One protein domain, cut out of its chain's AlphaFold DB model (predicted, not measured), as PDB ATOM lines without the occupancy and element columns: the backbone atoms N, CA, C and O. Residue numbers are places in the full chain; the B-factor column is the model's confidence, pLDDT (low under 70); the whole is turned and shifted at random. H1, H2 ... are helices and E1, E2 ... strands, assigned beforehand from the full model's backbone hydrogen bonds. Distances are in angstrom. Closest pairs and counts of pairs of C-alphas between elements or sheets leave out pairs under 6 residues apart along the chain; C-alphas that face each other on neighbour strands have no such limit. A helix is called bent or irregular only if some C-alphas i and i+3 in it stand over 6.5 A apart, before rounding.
ATOM      1  N   GLU A 140       6.165  -7.325  17.035       80.44
ATOM      2  CA  GLU A 140       6.717  -6.925  15.742       80.44
ATOM      3  C   GLU A 140       8.245  -6.912  15.762       80.44
ATOM      4  O   GLU A 140       8.870  -7.476  14.868       80.44
ATOM      5  N   ALA A 141       8.852  -6.315  16.793       79.19
ATOM      6  CA  ALA A 141      10.306  -6.240  16.911       79.19
ATOM      7  C   ALA A 141      10.920  -7.639  17.009       79.19
ATOM      8  O   ALA A 141      11.844  -7.961  16.262       79.19
ATOM      9  N   ARG A 142      10.336  -8.499  17.853       76.94
ATOM     10  CA  ARG A 142      10.792  -9.885  18.027       76.94
ATOM     11  C   ARG A 142      10.579 -10.731  16.772       76.94
ATOM     12  O   ARG A 142      11.408 -11.584  16.473       76.94
ATOM     13  N   LEU A 143       9.495 -10.498  16.029       80.56
ATOM     14  CA  LEU A 143       9.209 -11.211  14.784       80.56
ATOM     15  C   LEU A 143      10.194 -10.853  13.680       80.56
ATOM     16  O   LEU A 143      10.729 -11.750  13.035       80.56
ATOM     17  N   PHE A 144      10.463  -9.565  13.467       82.75
ATOM     18  CA  PHE A 144      11.434  -9.155  12.457       82.75
ATOM     19  C   PHE A 144      12.859  -9.564  12.830       82.75
ATOM     20  O   PHE A 144      13.620  -9.948  11.948       82.75
ATOM     21  N   GLU A 145      13.215  -9.540  14.117       78.19
ATOM     22  CA  GLU A 145      14.500 -10.060  14.592       78.19
ATOM     23  C   GLU A 145      14.636 -11.564  14.332       78.19
ATOM     24  O   GLU A 145      15.631 -11.994  13.748       78.19
ATOM     25  N   ALA A 146      13.625 -12.359  14.701       75.38
ATOM     26  CA  ALA A 146      13.612 -13.795  14.433       75.38
ATOM     27  C   ALA A 146      13.713 -14.083  12.930       75.38
ATOM     28  O   ALA A 146      14.540 -14.885  12.513       75.38
ATOM     29  N   LEU A 147      12.949 -13.364  12.106       78.81
ATOM     30  CA  LEU A 147      12.953 -13.539  10.657       78.81
ATOM     31  C   LEU A 147      14.304 -13.159  10.037       78.81
ATOM     32  O   LEU A 147      14.821 -13.881   9.194       78.81
ATOM     33  N   LEU A 148      14.929 -12.060  10.460       79.12
ATOM     34  CA  LEU A 148      16.272 -11.731   9.982       79.12
ATOM     35  C   LEU A 148      17.281 -12.795  10.414       79.12
ATOM     36  O   LEU A 148      18.084 -13.224   9.589       79.12
ATOM     37  N   LYS A 149      17.228 -13.259  11.664       78.12
ATOM     38  CA  LYS A 149      18.134 -14.288  12.182       78.12
ATOM     39  C   LYS A 149      17.998 -15.611  11.424       78.12
ATOM     40  O   LYS A 149      19.004 -16.135  10.949       78.12
ATOM     41  N   ASP A 150      16.775 -16.108  11.270       77.44
ATOM     42  CA  ASP A 150      16.484 -17.391  10.620       77.44
ATOM     43  C   ASP A 150      16.872 -17.377   9.133       77.44
ATOM     44  O   ASP A 150      17.271 -18.398   8.577       77.44
ATOM     45  N   TYR A 151      16.850 -16.198   8.503       78.81
ATOM     46  CA  TYR A 151      17.236 -16.006   7.105       78.81
ATOM     47  C   TYR A 151      18.595 -15.306   6.933       78.81
ATOM     48  O   TYR A 151      18.819 -14.616   5.935       78.81
ATOM     49  N   GLY A 152      19.524 -15.480   7.882       78.06
ATOM     50  CA  GLY A 152      20.914 -15.025   7.745       78.06
ATOM     51  C   GLY A 152      21.038 -13.514   7.531       78.06
ATOM     52  O   GLY A 152      21.568 -13.060   6.520       78.06
ATOM     53  N   GLY A 153      20.467 -12.720   8.436       72.44
ATOM     54  CA  GLY A 153      20.367 -11.262   8.309       72.44
ATOM     55  C   GLY A 153      19.445 -10.802   7.173       72.44
ATOM     56  O   GLY A 153      19.564  -9.674   6.702       72.44
ATOM     57  N   GLY A 154      18.561 -11.679   6.689       73.25
ATOM     58  CA  GLY A 154      17.721 -11.454   5.511       73.25
ATOM     59  C   GLY A 154      18.401 -11.751   4.167       73.25
ATOM     60  O   GLY A 154      17.736 -11.687   3.135       73.25
ATOM     61  N   ALA A 155      19.692 -12.107   4.136       72.75
ATOM     62  CA  ALA A 155      20.398 -12.432   2.892       72.75
ATOM     63  C   ALA A 155      19.824 -13.683   2.203       72.75
ATOM     64  O   ALA A 155      19.744 -13.739   0.969       72.75
ATOM     65  N   ASN A 156      19.363 -14.640   3.013       77.12
ATOM     66  CA  ASN A 156      18.761 -15.890   2.560       77.12
ATOM     67  C   ASN A 156      17.253 -15.765   2.315       77.12
ATOM     68  O   ASN A 156      16.618 -16.767   1.994       77.12
ATOM     69  N   LEU A 157      16.662 -14.571   2.459       79.69
ATOM     70  CA  LEU A 157      15.265 -14.393   2.081       79.69
ATOM     71  C   LEU A 157      15.111 -14.619   0.570       79.69
ATOM     72  O   LEU A 157      15.853 -14.018  -0.222       79.69
ATOM     73  N   PRO A 158      14.141 -15.452   0.158       75.62
ATOM     74  CA  PRO A 158      13.847 -15.675  -1.246       75.62
ATOM     75  C   PRO A 158      13.504 -14.354  -1.929       75.62
ATOM     76  O   PRO A 158      12.804 -13.500  -1.375       75.62
ATOM     77  N   ASN A 159      13.996 -14.172  -3.153       74.94
ATOM     78  CA  ASN A 159      13.608 -13.004  -3.933       74.94
ATOM     79  C   ASN A 159      12.120 -13.099  -4.307       74.94
ATOM     80  O   ASN A 159      11.598 -14.200  -4.489       74.94
ATOM     81  N   ASN A 160      11.442 -11.961  -4.464       71.75
ATOM     82  CA  ASN A 160      10.016 -11.905  -4.816       71.75
ATOM     83  C   ASN A 160       9.098 -12.609  -3.800       71.75
ATOM     84  O   ASN A 160       8.060 -13.154  -4.189       71.75
ATOM     85  N   CYS A 161       9.477 -12.654  -2.521       71.56
ATOM     86  CA  CYS A 161       8.667 -13.305  -1.496       71.56
ATOM     87  C   CYS A 161       7.624 -12.365  -0.879       71.56
ATOM     88  O   CYS A 161       7.752 -11.135  -0.873       71.56
ATOM     89  N   VAL A 162       6.573 -12.975  -0.335       77.81
ATOM     90  CA  VAL A 162       5.571 -12.301   0.488       77.81
ATOM     91  C   VAL A 162       5.701 -12.807   1.916       77.81
ATOM     92  O   VAL A 162       5.567 -13.999   2.166       77.81
ATOM     93  N   ILE A 163       5.922 -11.897   2.856       77.56
ATOM     94  CA  ILE A 163       5.941 -12.189   4.287       77.56
ATOM     95  C   ILE A 163       4.584 -11.790   4.853       77.56
ATOM     96  O   ILE A 163       4.213 -10.618   4.801       77.56
ATOM     97  N   VAL A 164       3.838 -12.750   5.388       77.69
ATOM     98  CA  VAL A 164       2.559 -12.514   6.061       77.69
ATOM     99  C   VAL A 164       2.771 -12.612   7.563       77.69
ATOM    100  O   VAL A 164       3.119 -13.672   8.067       77.69
ATOM    101  N   LEU A 165       2.538 -11.515   8.276       77.25
ATOM    102  CA  LEU A 165       2.612 -11.436   9.732       77.25
ATOM    103  C   LEU A 165       1.208 -11.457  10.320       77.25
ATOM    104  O   LEU A 165       0.326 -10.769   9.809       77.25
ATOM    105  N   THR A 166       1.001 -12.215  11.393       76.25
ATOM    106  CA  THR A 166      -0.286 -12.283  12.093       76.25
ATOM    107  C   THR A 166      -0.111 -11.867  13.545       76.25
ATOM    108  O   THR A 166       0.588 -12.532  14.303       76.25
ATOM    109  N   CYS A 167      -0.779 -10.785  13.937       72.00
ATOM    110  CA  CYS A 167      -0.721 -10.217  15.281       72.00
ATOM    111  C   CYS A 167      -2.131 -10.085  15.880       72.00
ATOM    112  O   CYS A 167      -3.131 -10.028  15.168       72.00
ATOM    113  N   ASN A 168      -2.242 -10.002  17.207       72.44
ATOM    114  CA  ASN A 168      -3.533  -9.699  17.841       72.44
ATOM    115  C   ASN A 168      -3.917  -8.226  17.642       72.44
ATOM    116  O   ASN A 168      -5.061  -7.919  17.314       72.44
ATOM    117  N   TRP A 169      -2.948  -7.328  17.790       78.69
ATOM    118  CA  TRP A 169      -3.113  -5.894  17.588       78.69
ATOM    119  C   TRP A 169      -2.345  -5.437  16.349       78.69
ATOM    120  O   TRP A 169      -1.351  -6.053  15.971       78.69
ATOM    121  N   SER A 170      -2.815  -4.367  15.713       82.12
ATOM    122  CA  SER A 170      -2.034  -3.642  14.715       82.12
ATOM    123  C   SER A 170      -0.783  -3.044  15.375       82.12
ATOM    124  O   SER A 170      -0.812  -2.766  16.578       82.12
ATOM    125  N   PRO A 171       0.273  -2.749  14.605       84.62
ATOM    126  CA  PRO A 171       1.475  -2.142  15.155       84.62
ATOM    127  C   PRO A 171       1.153  -0.786  15.773       84.62
ATOM    128  O   PRO A 171       0.291  -0.060  15.274       84.62
ATOM    129  N   CYS A 172       1.846  -0.437  16.857       86.88
ATOM    130  CA  CYS A 172       1.756   0.898  17.445       86.88
ATOM    131  C   CYS A 172       2.478   1.941  16.570       86.88
ATOM    132  O   CYS A 172       3.177   1.591  15.607       86.88
ATOM    133  N   LYS A 173       2.356   3.230  16.921       88.44
ATOM    134  CA  LYS A 173       3.031   4.323  16.198       88.44
ATOM    135  C   LYS A 173       4.529   4.081  16.049       88.44
ATOM    136  O   LYS A 173       5.036   4.113  14.933       88.44
ATOM    137  N   GLN A 174       5.203   3.769  17.154       86.12
ATOM    138  CA  GLN A 174       6.650   3.569  17.175       86.12
ATOM    139  C   GLN A 174       7.076   2.315  16.396       86.12
ATOM    140  O   GLN A 174       8.025   2.378  15.618       86.12
ATOM    141  N   CYS A 175       6.346   1.197  16.508       85.88
ATOM    142  CA  CYS A 175       6.624   0.005  15.699       85.88
ATOM    143  C   CYS A 175       6.506   0.296  14.201       85.88
ATOM    144  O   CYS A 175       7.333  -0.166  13.420       85.88
ATOM    145  N   THR A 176       5.523   1.099  13.795       87.38
ATOM    146  CA  THR A 176       5.365   1.499  12.393       87.38
ATOM    147  C   THR A 176       6.502   2.415  11.943       87.38
ATOM    148  O   THR A 176       7.162   2.126  10.947       87.38
ATOM    149  N   THR A 177       6.779   3.501  12.666       84.50
ATOM    150  CA  THR A 177       7.769   4.504  12.233       84.50
ATOM    151  C   THR A 177       9.213   4.031  12.332       84.50
ATOM    152  O   THR A 177      10.055   4.526  11.584       84.50
ATOM    153  N   SER A 178       9.495   3.093  13.235       83.69
ATOM    154  CA  SER A 178      10.858   2.727  13.614       83.69
ATOM    155  C   SER A 178      11.166   1.268  13.287       83.69
ATOM    156  O   SER A 178      12.041   0.998  12.467       83.69
ATOM    157  N   THR A 179      10.427   0.318  13.864       85.38
ATOM    158  CA  THR A 179      10.724  -1.122  13.757       85.38
ATOM    159  C   THR A 179      10.467  -1.671  12.354       85.38
ATOM    160  O   THR A 179      11.374  -2.185  11.703       85.38
ATOM    161  N   ILE A 180       9.235  -1.531  11.859       84.56
ATOM    162  CA  ILE A 180       8.840  -2.008  10.531       84.56
ATOM    163  C   ILE A 180       9.645  -1.260   9.472       84.56
ATOM    164  O   ILE A 180      10.167  -1.879   8.551       84.56
ATOM    165  N   LYS A 181       9.795   0.061   9.623       85.25
ATOM    166  CA  LYS A 181      10.603   0.865   8.706       85.25
ATOM    167  C   LYS A 181      12.040   0.339   8.605       85.25
ATOM    168  O   LYS A 181      12.515   0.129   7.495       85.25
ATOM    169  N   ALA A 182      12.707   0.088   9.733       84.06
ATOM    170  CA  ALA A 182      14.078  -0.421   9.743       84.06
ATOM    171  C   ALA A 182      14.201  -1.805   9.088       84.06
ATOM    172  O   ALA A 182      15.150  -2.050   8.340       84.06
ATOM    173  N   PHE A 183      13.227  -2.693   9.312       84.38
ATOM    174  CA  PHE A 183      13.171  -3.975   8.612       84.38
ATOM    175  C   PHE A 183      13.056  -3.783   7.092       84.38
ATOM    176  O   PHE A 183      13.852  -4.340   6.335       84.38
ATOM    177  N   MET A 184      12.112  -2.949   6.642       81.31
ATOM    178  CA  MET A 184      11.909  -2.680   5.214       81.31
ATOM    179  C   MET A 184      13.142  -2.030   4.572       81.31
ATOM    180  O   MET A 184      13.519  -2.411   3.467       81.31
ATOM    181  N   ASP A 185      13.812  -1.106   5.269       82.06
ATOM    182  CA  ASP A 185      15.065  -0.489   4.820       82.06
ATOM    183  C   ASP A 185      16.199  -1.519   4.689       82.06
ATOM    184  O   ASP A 185      16.944  -1.501   3.707       82.06
ATOM    185  N   THR A 186      16.309  -2.446   5.645       80.31
ATOM    186  CA  THR A 186      17.314  -3.521   5.626       80.31
ATOM    187  C   THR A 186      17.126  -4.407   4.398       80.31
ATOM    188  O   THR A 186      18.064  -4.639   3.638       80.31
ATOM    189  N   VAL A 187      15.891  -4.848   4.168       74.56
ATOM    190  CA  VAL A 187      15.524  -5.710   3.042       74.56
ATOM    191  C   VAL A 187      15.674  -4.994   1.695       74.56
ATOM    192  O   VAL A 187      16.213  -5.569   0.748       74.56
ATOM    193  N   ALA A 188      15.276  -3.722   1.609       72.50
ATOM    194  CA  ALA A 188      15.480  -2.907   0.414       72.50
ATOM    195  C   ALA A 188      16.978  -2.725   0.103       72.50
ATOM    196  O   ALA A 188      17.392  -2.830  -1.051       72.50
ATOM    197  N   GLY A 189      17.816  -2.546   1.132       70.31
ATOM    198  CA  GLY A 189      19.277  -2.492   1.007       70.31
ATOM    199  C   GLY A 189      19.934  -3.815   0.585       70.31
ATOM    200  O   GLY A 189      21.119  -3.838   0.241       70.31
ATOM    201  N   LEU A 190      19.191  -4.924   0.601       69.25
ATOM    202  CA  LEU A 190      19.603  -6.215   0.046       69.25
ATOM    203  C   LEU A 190      19.153  -6.402  -1.415       69.25
ATOM    204  O   LEU A 190      19.402  -7.462  -1.981       69.25
ATOM    205  N   GLN A 191      18.518  -5.392  -2.029       67.19
ATOM    206  CA  GLN A 191      17.992  -5.432  -3.403       67.19
ATOM    207  C   GLN A 191      17.042  -6.616  -3.661       67.19
ATOM    208  O   GLN A 191      16.979  -7.159  -4.764       67.19
ATOM    209  N   ARG A 192      16.292  -7.031  -2.634       66.12
ATOM    210  CA  ARG A 192      15.251  -8.058  -2.745       66.12
ATOM    211  C   ARG A 192      13.892  -7.395  -2.948       66.12
ATOM    212  O   ARG A 192      13.567  -6.431  -2.256       66.12
ATOM    213  N   GLU A 193      13.069  -7.935  -3.841       70.38
ATOM    214  CA  GLU A 193      11.665  -7.523  -3.935       70.38
ATOM    215  C   GLU A 193      10.857  -8.314  -2.900       70.38
ATOM    216  O   GLU A 193      10.437  -9.440  -3.146       70.38
ATOM    217  N   ILE A 194      10.677  -7.757  -1.704       72.62
ATOM    218  CA  ILE A 194       9.904  -8.399  -0.633       72.62
ATOM    219  C   ILE A 194       8.658  -7.582  -0.353       72.62
ATOM    220  O   ILE A 194       8.706  -6.359  -0.216       72.62
ATOM    221  N   ARG A 195       7.527  -8.271  -0.216       74.31
ATOM    222  CA  ARG A 195       6.257  -7.653   0.164       74.31
ATOM    223  C   ARG A 195       5.890  -8.104   1.562       74.31
ATOM    224  O   ARG A 195       5.753  -9.296   1.807       74.31
ATOM    225  N   VAL A 196       5.671  -7.158   2.463       74.56
ATOM    226  CA  VAL A 196       5.152  -7.461   3.798       74.56
ATOM    227  C   VAL A 196       3.647  -7.230   3.807       74.56
ATOM    228  O   VAL A 196       3.160  -6.200   3.337       74.56
ATOM    229  N   LYS A 197       2.912  -8.211   4.321       75.88
ATOM    230  CA  LYS A 197       1.488  -8.147   4.633       75.88
ATOM    231  C   LYS A 197       1.347  -8.353   6.135       75.88
ATOM    232  O   LYS A 197       1.951  -9.266   6.689       75.88
ATOM    233  N   MET A 198       0.530  -7.546   6.793       73.75
ATOM    234  CA  MET A 198       0.248  -7.701   8.217       73.75
ATOM    235  C   MET A 198      -1.247  -7.880   8.420       73.75
ATOM    236  O   MET A 198      -2.038  -7.111   7.881       73.75
ATOM    237  N   ARG A 199      -1.608  -8.917   9.169       72.44
ATOM    238  CA  ARG A 199      -2.966  -9.278   9.559       72.44
ATOM    239  C   ARG A 199      -3.096  -9.054  11.057       72.44
ATOM    240  O   ARG A 199      -2.243  -9.497  11.826       72.44
ATOM    241  N   TYR A 200      -4.158  -8.375  11.471       72.69
ATOM    242  CA  TYR A 200      -4.426  -8.112  12.879       72.69
ATOM    243  C   TYR A 200      -5.913  -8.195  13.209       72.69
ATOM    244  O   TYR A 200      -6.762  -7.915  12.359       72.69
ATOM    245  N   ARG A 201      -6.220  -8.567  14.458       68.94
ATOM    246  CA  ARG A 201      -7.601  -8.649  14.964       68.94
ATOM    247  C   ARG A 201      -8.137  -7.275  15.357       68.94
ATOM    248  O   ARG A 201      -9.222  -6.884  14.945       68.94
ATOM    249  N   MET A 202      -7.359  -6.523  16.130       71.50
ATOM    250  CA  MET A 202      -7.744  -5.205  16.637       71.50
ATOM    251  C   MET A 202      -6.760  -4.126  16.194       71.50
ATOM    252  O   MET A 202      -5.584  -4.392  15.980       71.50
ATOM    253  N   VAL A 203      -7.233  -2.884  16.069       80.31
ATOM    254  CA  VAL A 203      -6.376  -1.739  15.722       80.31
ATOM    255  C   VAL A 203      -5.900  -1.044  16.997       80.31
ATOM    256  O   VAL A 203      -6.721  -0.726  17.856       80.31
ATOM    257  N   TRP A 204      -4.596  -0.796  17.125       82.81
ATOM    258  CA  TRP A 204      -3.965  -0.156  18.286       82.81
ATOM    259  C   TRP A 204      -4.187   1.365  18.293       82.81
ATOM    260  O   TRP A 204      -3.303   2.159  17.970       82.81
ATOM    261  N   CYS A 205      -5.402   1.790  18.635       83.12
ATOM    262  CA  CYS A 205      -5.804   3.198  18.689       83.12
ATOM    263  C   CYS A 205      -6.541   3.538  19.993       83.12
ATOM    264  O   CYS A 205      -6.988   2.651  20.723       83.12
ATOM    265  N   THR A 206      -6.692   4.830  20.286       82.56
ATOM    266  CA  THR A 206      -7.382   5.340  21.484       82.56
ATOM    267  C   THR A 206      -8.821   4.839  21.592       82.56
ATOM    268  O   THR A 206      -9.259   4.519  22.694       82.56
ATOM    269  N   GLN A 207      -9.524   4.701  20.462       79.50
ATOM    270  CA  GLN A 207     -10.903   4.198  20.399       79.50
ATOM    271  C   GLN A 207     -11.016   2.761  20.927       79.50
ATOM    272  O   GLN A 207     -11.888   2.472  21.738       79.50
ATOM    273  N   ASN A 208     -10.104   1.873  20.518       75.75
ATOM    274  CA  ASN A 208     -10.172   0.449  20.863       75.75
ATOM    275  C   ASN A 208      -9.508   0.124  22.208       75.75
ATOM    276  O   ASN A 208      -9.860  -0.855  22.855       75.75
ATOM    277  N   THR A 209      -8.537   0.936  22.628       74.00
ATOM    278  CA  THR A 209      -7.800   0.756  23.893       74.00
ATOM    279  C   THR A 209      -8.373   1.580  25.044       74.00
ATOM    280  O   THR A 209      -7.867   1.508  26.163       74.00
ATOM    281  N   GLN A 210      -9.406   2.392  24.788       76.19
ATOM    282  CA  GLN A 210      -9.964   3.351  25.750       76.19
ATOM    283  C   GLN A 210      -8.887   4.299  26.316       76.19
ATOM    284  O   GLN A 210      -8.895   4.649  27.494       76.19
ATOM    285  N   GLY A 211      -7.911   4.663  25.475       68.81
ATOM    286  CA  GLY A 211      -6.767   5.504  25.844       68.81
ATOM    287  C   GLY A 211      -5.707   4.824  26.720       68.81
ATOM    288  O   GLY A 211      -4.780   5.494  27.167       68.81
ATOM    289  N   LYS A 212      -5.813   3.514  26.978       66.06
ATOM    290  CA  LYS A 212      -4.850   2.771  27.800       66.06
ATOM    291  C   LYS A 212      -3.729   2.206  26.926       66.06
ATOM    292  O   LYS A 212      -3.920   1.221  26.223       66.06
ATOM    293  N   GLY A 213      -2.550   2.816  26.997       66.88
ATOM    294  CA  GLY A 213      -1.345   2.347  26.307       66.88
ATOM    295  C   GLY A 213      -0.486   3.486  25.761       66.88
ATOM    296  O   GLY A 213      -0.964   4.597  25.548       66.88
ATOM    297  N   GLY A 214       0.799   3.208  25.533       71.06
ATOM    298  CA  GLY A 214       1.710   4.135  24.863       71.06
ATOM    299  C   GLY A 214       1.564   4.090  23.338       71.06
ATOM    300  O   GLY A 214       1.121   3.089  22.768       71.06
ATOM    301  N   ASN A 215       1.979   5.169  22.665       78.94
ATOM    302  CA  ASN A 215       2.137   5.217  21.203       78.94
ATOM    303  C   ASN A 215       0.862   4.883  20.402       78.94
ATOM    304  O   ASN A 215       0.916   4.212  19.366       78.94
ATOM    305  N   LEU A 216      -0.290   5.354  20.887       82.06
ATOM    306  CA  LEU A 216      -1.598   5.116  20.281       82.06
ATOM    307  C   LEU A 216      -1.859   6.021  19.070       82.06
ATOM    308  O   LEU A 216      -1.553   7.219  19.064       82.06
ATOM    309  N   TYR A 217      -2.512   5.458  18.058       86.62
ATOM    310  CA  TYR A 217      -3.194   6.242  17.029       86.62
ATOM    311  C   TYR A 217      -4.474   6.869  17.585       86.62
ATOM    312  O   TYR A 217      -5.127   6.281  18.443       86.62
ATOM    313  N   ALA A 218      -4.845   8.053  17.106       87.62
ATOM    314  CA  ALA A 218      -6.085   8.723  17.481       87.62
ATOM    315  C   ALA A 218      -7.319   7.997  16.923       87.62
ATOM    316  O   ALA A 218      -8.397   8.062  17.510       87.62
ATOM    317  N   SER A 219      -7.178   7.284  15.803       83.06
ATOM    318  CA  SER A 219      -8.267   6.518  15.197       83.06
ATOM    319  C   SER A 219      -7.773   5.259  14.489       83.06
ATOM    320  O   SER A 219      -6.585   5.092  14.196       83.06
ATOM    321  N   SER A 220      -8.714   4.366  14.169       82.88
ATOM    322  CA  SER A 220      -8.419   3.184  13.353       82.88
ATOM    323  C   SER A 220      -7.994   3.533  11.916       82.88
ATOM    324  O   SER A 220      -7.191   2.812  11.319       82.88
ATOM    325  N   SER A 221      -8.505   4.641  11.362       81.75
ATOM    326  CA  SER A 221      -8.116   5.124  10.032       81.75
ATOM    327  C   SER A 221      -6.675   5.632  10.018       81.75
ATOM    328  O   SER A 221      -5.911   5.218   9.156       81.75
ATOM    329  N   GLU A 222      -6.268   6.419  11.022       85.25
ATOM    330  CA  GLU A 222      -4.896   6.931  11.139       85.25
ATOM    331  C   GLU A 222      -3.877   5.787  11.214       85.25
ATOM    332  O   GLU A 222      -2.865   5.815  10.517       85.25
ATOM    333  N   ALA A 223      -4.162   4.751  12.010       82.88
ATOM    334  CA  ALA A 223      -3.305   3.568  12.107       82.88
ATOM    335  C   ALA A 223      -3.152   2.855  10.755       82.88
ATOM    336  O   ALA A 223      -2.044   2.518  10.331       82.88
ATOM    337  N   THR A 224      -4.275   2.661  10.057       79.75
ATOM    338  CA  THR A 224      -4.310   1.987   8.754       79.75
ATOM    339  C   THR A 224      -3.549   2.789   7.699       79.75
ATOM    340  O   THR A 224      -2.750   2.224   6.950       79.75
ATOM    341  N   ASP A 225      -3.753   4.106   7.654       81.88
ATOM    342  CA  ASP A 225      -3.099   4.990   6.691       81.88
ATOM    343  C   ASP A 225      -1.605   5.141   6.976       81.88
ATOM    344  O   ASP A 225      -0.809   5.118   6.040       81.88
ATOM    345  N   ALA A 226      -1.189   5.219   8.243       84.12
ATOM    346  CA  ALA A 226       0.226   5.259   8.608       84.12
ATOM    347  C   ALA A 226       0.970   4.011   8.112       84.12
ATOM    348  O   ALA A 226       2.015   4.124   7.466       84.12
ATOM    349  N   TYR A 227       0.404   2.825   8.352       79.06
ATOM    350  CA  TYR A 227       0.999   1.573   7.892       79.06
ATOM    351  C   TYR A 227       0.975   1.457   6.360       79.06
ATOM    352  O   TYR A 227       1.983   1.092   5.752       79.06
ATOM    353  N   ARG A 228      -0.130   1.849   5.709       76.38
ATOM    354  CA  ARG A 228      -0.243   1.876   4.241       76.38
ATOM    355  C   ARG A 228       0.779   2.815   3.602       76.38
ATOM    356  O   ARG A 228       1.406   2.431   2.620       76.38
ATOM    357  N   ASN A 229       0.961   4.012   4.154       80.69
ATOM    358  CA  ASN A 229       1.896   5.016   3.647       80.69
ATOM    359  C   ASN A 229       3.355   4.601   3.820       80.69
ATOM    360  O   ASN A 229       4.191   4.942   2.985       80.69
ATOM    361  N   LEU A 230       3.672   3.872   4.891       80.19
ATOM    362  CA  LEU A 230       4.979   3.246   5.029       80.19
ATOM    363  C   LEU A 230       5.153   2.170   3.955       80.19
ATOM    364  O   LEU A 230       6.098   2.232   3.178       80.19
ATOM    365  N   CYS A 231       4.218   1.222   3.877       71.06
ATOM    366  CA  CYS A 231       4.297   0.065   2.992       71.06
ATOM    367  C   CYS A 231       4.325   0.431   1.501       71.06
ATOM    368  O   CYS A 231       5.064  -0.190   0.737       71.06
ATOM    369  N   SER A 232       3.577   1.456   1.082       69.69
ATOM    370  CA  SER A 232       3.504   1.893  -0.317       69.69
ATOM    371  C   SER A 232       4.861   2.327  -0.874       69.69
ATOM    372  O   SER A 232       5.135   2.086  -2.049       69.69
ATOM    373  N   ARG A 233       5.744   2.876  -0.030       68.06
ATOM    374  CA  ARG A 233       7.119   3.252  -0.407       68.06
ATOM    375  C   ARG A 233       7.997   2.053  -0.757       68.06
ATOM    376  O   ARG A 233       8.963   2.214  -1.491       68.06
ATOM    377  N   TYR A 234       7.646   0.871  -0.258       63.59
ATOM    378  CA  TYR A 234       8.401  -0.367  -0.442       63.59
ATOM    379  C   TYR A 234       7.610  -1.427  -1.230       63.59
ATOM    380  O   TYR A 234       7.974  -2.598  -1.220       63.59
ATOM    381  N   GLY A 235       6.494  -1.061  -1.877       52.78
ATOM    382  CA  GLY A 235       5.652  -2.006  -2.629       52.78
ATOM    383  C   GLY A 235       4.891  -3.031  -1.769       52.78
ATOM    384  O   GLY A 235       4.320  -3.986  -2.301       52.78
ATOM    385  N   ALA A 236       4.854  -2.844  -0.448       53.97
ATOM    386  CA  ALA A 236       4.125  -3.685   0.497       53.97
ATOM    387  C   ALA A 236       2.622  -3.330   0.521       53.97
ATOM    388  O   ALA A 236       2.228  -2.186   0.277       53.97
ATOM    389  N   ARG A 237       1.756  -4.318   0.796       50.72
ATOM    390  CA  ARG A 237       0.288  -4.158   0.789       50.72
ATOM    391  C   ARG A 237      -0.303  -4.496   2.152       50.72
ATOM    392  O   ARG A 237       0.006  -5.531   2.732       50.72
ATOM    393  N   VAL A 238      -1.224  -3.657   2.613       46.78
ATOM    394  CA  VAL A 238      -2.030  -3.920   3.812       46.78
ATOM    395  C   VAL A 238      -3.172  -4.853   3.426       46.78
ATOM    396  O   VAL A 238      -3.953  -4.501   2.543       46.78
ATOM    397  N   ILE A 239      -3.272  -6.019   4.067       47.72
ATOM    398  CA  ILE A 239      -4.484  -6.840   3.996       47.72
ATOM    399  C   ILE A 239      -5.294  -6.576   5.257       47.72
ATOM    400  O   ILE A 239      -4.780  -6.580   6.368       47.72
ATOM    401  N   GLN A 240      -6.544  -6.240   4.996       47.97
ATOM    402  CA  GLN A 240      -7.548  -5.632   5.848       47.97
ATOM    403  C   GLN A 240      -7.725  -6.303   7.221       47.97
ATOM    404  O   GLN A 240      -7.446  -7.487   7.413       47.97
ATOM    405  N   LYS A 241      -8.229  -5.491   8.163       41.72
ATOM    406  CA  LYS A 241      -8.830  -5.884   9.446       41.72
ATOM    407  C   LYS A 241      -9.654  -7.165   9.266       41.72
ATOM    408  O   LYS A 241     -10.469  -7.205   8.349       41.72
ATOM    409  N   TRP A 242      -9.483  -8.152  10.151       47.28
ATOM    410  CA  TRP A 242     -10.479  -9.214  10.338       47.28
ATOM    411  C   TRP A 242     -11.802  -8.545  10.756       47.28
ATOM    412  O   TRP A 242     -12.003  -8.211  11.919       47.28
ATOM    413  N   ALA A 243     -12.653  -8.222   9.791       45.00
ATOM    414  CA  ALA A 243     -14.091  -8.272   9.990       45.00
ATOM    415  C   ALA A 243     -14.444  -9.695   9.526       45.00
ATOM    416  O   ALA A 243     -13.974 -10.099   8.470       45.00
ATOM    417  N   GLU A 244     -15.063 -10.559  10.315       39.53
ATOM    418  CA  GLU A 244     -16.326 -10.383  11.028       39.53
ATOM    419  C   GLU A 244     -16.349 -11.254  12.314       39.53
ATOM    420  O   GLU A 244     -15.523 -12.149  12.487       39.53
ATOM    421  N   ASP A 245     -17.270 -10.936  13.232       36.28
ATOM    422  CA  ASP A 245     -17.727 -11.762  14.369       36.28
ATOM    423  C   ASP A 245     -16.759 -12.069  15.529       36.28
ATOM    424  O   ASP A 245     -16.637 -13.208  15.981       36.28
ATOM    425  N   PHE A 246     -16.118 -11.048  16.110       41.28
ATOM    426  CA  PHE A 246     -15.565 -11.177  17.467       41.28
ATOM    427  C   PHE A 246     -16.390 -10.353  18.457       41.28
ATOM    428  O   PHE A 246     -16.185  -9.146  18.598       41.28
ATOM    429  N   LEU A 260       6.937 -17.702  18.261       56.97
ATOM    430  CA  LEU A 260       7.192 -16.565  17.361       56.97
ATOM    431  C   LEU A 260       7.103 -16.988  15.883       56.97
ATOM    432  O   LEU A 260       6.517 -16.267  15.081       56.97
ATOM    433  N   GLN A 261       7.568 -18.194  15.551       60.91
ATOM    434  CA  GLN A 261       7.522 -18.767  14.204       60.91
ATOM    435  C   GLN A 261       6.097 -18.993  13.684       60.91
ATOM    436  O   GLN A 261       5.857 -18.894  12.489       60.91
ATOM    437  N   GLN A 262       5.122 -19.232  14.566       61.81
ATOM    438  CA  GLN A 262       3.716 -19.395  14.174       61.81
ATOM    439  C   GLN A 262       3.026 -18.068  13.819       61.81
ATOM    440  O   GLN A 262       1.877 -18.073  13.377       61.81
ATOM    441  N   ASN A 263       3.689 -16.928  14.033       62.19
ATOM    442  CA  ASN A 263       3.129 -15.608  13.745       62.19
ATOM    443  C   ASN A 263       3.623 -15.023  12.414       62.19
ATOM    444  O   ASN A 263       3.218 -13.910  12.067       62.19
ATOM    445  N   TYR A 264       4.448 -15.749  11.651       70.94
ATOM    446  CA  TYR A 264       4.810 -15.355  10.295       70.94
ATOM    447  C   TYR A 264       4.799 -16.522   9.306       70.94
ATOM    448  O   TYR A 264       5.060 -17.667   9.656       70.94
ATOM    449  N   LEU A 265       4.510 -16.204   8.048       75.56
ATOM    450  CA  LEU A 265       4.587 -17.111   6.908       75.56
ATOM    451  C   LEU A 265       5.371 -16.419   5.791       75.56
ATOM    452  O   LEU A 265       5.024 -15.304   5.403       75.56
ATOM    453  N   VAL A 266       6.405 -17.078   5.266       73.75
ATOM    454  CA  VAL A 266       7.155 -16.611   4.091       73.75
ATOM    455  C   VAL A 266       6.706 -17.420   2.880       73.75
ATOM    456  O   VAL A 266       6.822 -18.640   2.868       73.75
ATOM    457  N   ILE A 267       6.177 -16.739   1.868       76.31
ATOM    458  CA  ILE A 267       5.707 -17.333   0.613       76.31
ATOM    459  C   ILE A 267       6.713 -16.973  -0.478       76.31
ATOM    460  O   ILE A 267       6.868 -15.795  -0.807       76.31
ATOM    461  N   GLU A 268       7.407 -17.963  -1.032       73.88
ATOM    462  CA  GLU A 268       8.430 -17.750  -2.063       73.88
ATOM    463  C   GLU A 268       7.832 -17.532  -3.465       73.88
ATOM    464  O   GLU A 268       6.717 -17.964  -3.752       73.88
ATOM    465  N   ASN A 269       8.608 -16.912  -4.366       59.97
ATOM    466  CA  ASN A 269       8.355 -16.882  -5.816       59.97
ATOM    467  C   ASN A 269       6.969 -16.363  -6.248       59.97
ATOM    468  O   ASN A 269       6.330 -16.909  -7.146       59.97
ATOM    469  N   PHE A 270       6.529 -15.234  -5.686       54.28
ATOM    470  CA  PHE A 270       5.223 -14.644  -6.005       54.28
ATOM    471  C   PHE A 270       5.090 -14.146  -7.464       54.28
ATOM    472  O   PHE A 270       3.982 -13.875  -7.923       54.28
ATOM    473  N   LEU A 271       6.194 -14.005  -8.215       42.28
ATOM    474  CA  LEU A 271       6.202 -13.371  -9.545       42.28
ATOM    475  C   LEU A 271       6.441 -14.299 -10.745       42.28
ATOM    476  O   LEU A 271       6.259 -13.853 -11.876       42.28
ATOM    477  N   THR A 272       6.800 -15.571 -10.562       40.78
ATOM    478  CA  THR A 272       7.078 -16.472 -11.702       40.78
ATOM    479  C   THR A 272       5.865 -17.241 -12.215       40.78
ATOM    480  O   THR A 272       5.999 -17.995 -13.173       40.78
ATOM    481  N   ASN A 273       4.667 -17.023 -11.671       34.78
ATOM    482  CA  ASN A 273       3.485 -17.738 -12.135       34.78
ATOM    483  C   ASN A 273       2.266 -16.814 -12.262       34.78
ATOM    484  O   ASN A 273       1.627 -16.448 -11.281       34.78
TER     485      ASN A 273
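This is residues 140 to 246 and 260 to 273 of the 288 residues of an uncharacterized protein of Sphingomonas parva (UniProt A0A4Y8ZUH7). Three helices running the same way, H1, H2 and H4, stand side by side as an arch over one face of a small three-stranded sheet. H1 lies over E1 and E3, while H2 and H4 only graze the sheet; short H3 sits off one end. The printed part has 121 residues with five named helices and three named strands, in the order H1 E1 H2 E2 H3 H4 H5 E3; the sheet is mixed, in the order E2 E1 E3, and the class is mixed, helices and strands. The whole is compact, with a radius of gyration of the C-alphas of 14.4 A, though only just elongated in outline, with spans of 42 by 28 by 26 A.

Find C-alpha 140 at (6.717, -6.925, 15.742); from there H1 runs to residue 150, 15.2 A. Next come E1, residues 162 to 169, 20.2 A, and H2, residues 173 to 188, 21.4 A. E2, residues 195 to 202, spans 21.8 A and ends at (-7.744, -5.205, 16.637). H3 is residues 206 to 209, and H4, residues 220 to 232, spans 18.2 A. Past the cut, read H5 at residues 260 to 263 and E3 at residues 264 to 267, where C-alpha 267 is at (5.707, -17.333, 0.613).

Start at E1, the inner strand. E2 is parallel to it at 18 degrees, with N 165 and O 197 2.8 A apart, within hydrogen-bond range. E3 is antiparallel to E1 at 160 degrees, with N 164 and O 265 2.8 A apart, also within range. E1, H2 and E2 form a strand-helix-strand unit, two parallel neighbour strands with a helix between, and its crossover is right-handed. H1 is on the sheet at a height of 10.6 A. H1 touches H2 at a shallow tilt of 21 degrees, the same way; their closest C-alphas, of Ala 141 and Thr 179, are 6.0 A apart. H2 touches H4 at a shallow tilt of 16 degrees, the same way; the closest C-alphas, of Thr 176 and Tyr 227, are 6.3 A apart. H1 and H4 are apart. H5 touches H1, the closest C-alphas, of Leu 143 and Leu 260, being 6.3 A apart. H3 is not on the sheet. H2 is irregular, but only just: C-alphas 177 and 180 are 6.8 A apart. Every O i to N i+4 pair is within hydrogen-bond range in H1 and H4, and 10 of 12 in H2; H3 and H5 are too short for such a pair.

The C-alphas farthest apart, of Gly 211 and Asn 273, are 45.7 A apart. Residues 247 to 259 are not printed, and C-alphas 246 and 260 are 23.4 A apart across this cut. The link from H1 to E1 is long, and residues 233 to 246 hold no named element. Mean pLDDT of the printed part is 72.5, with 31 residues under 70, among them 232 to 246 and 269 to 273.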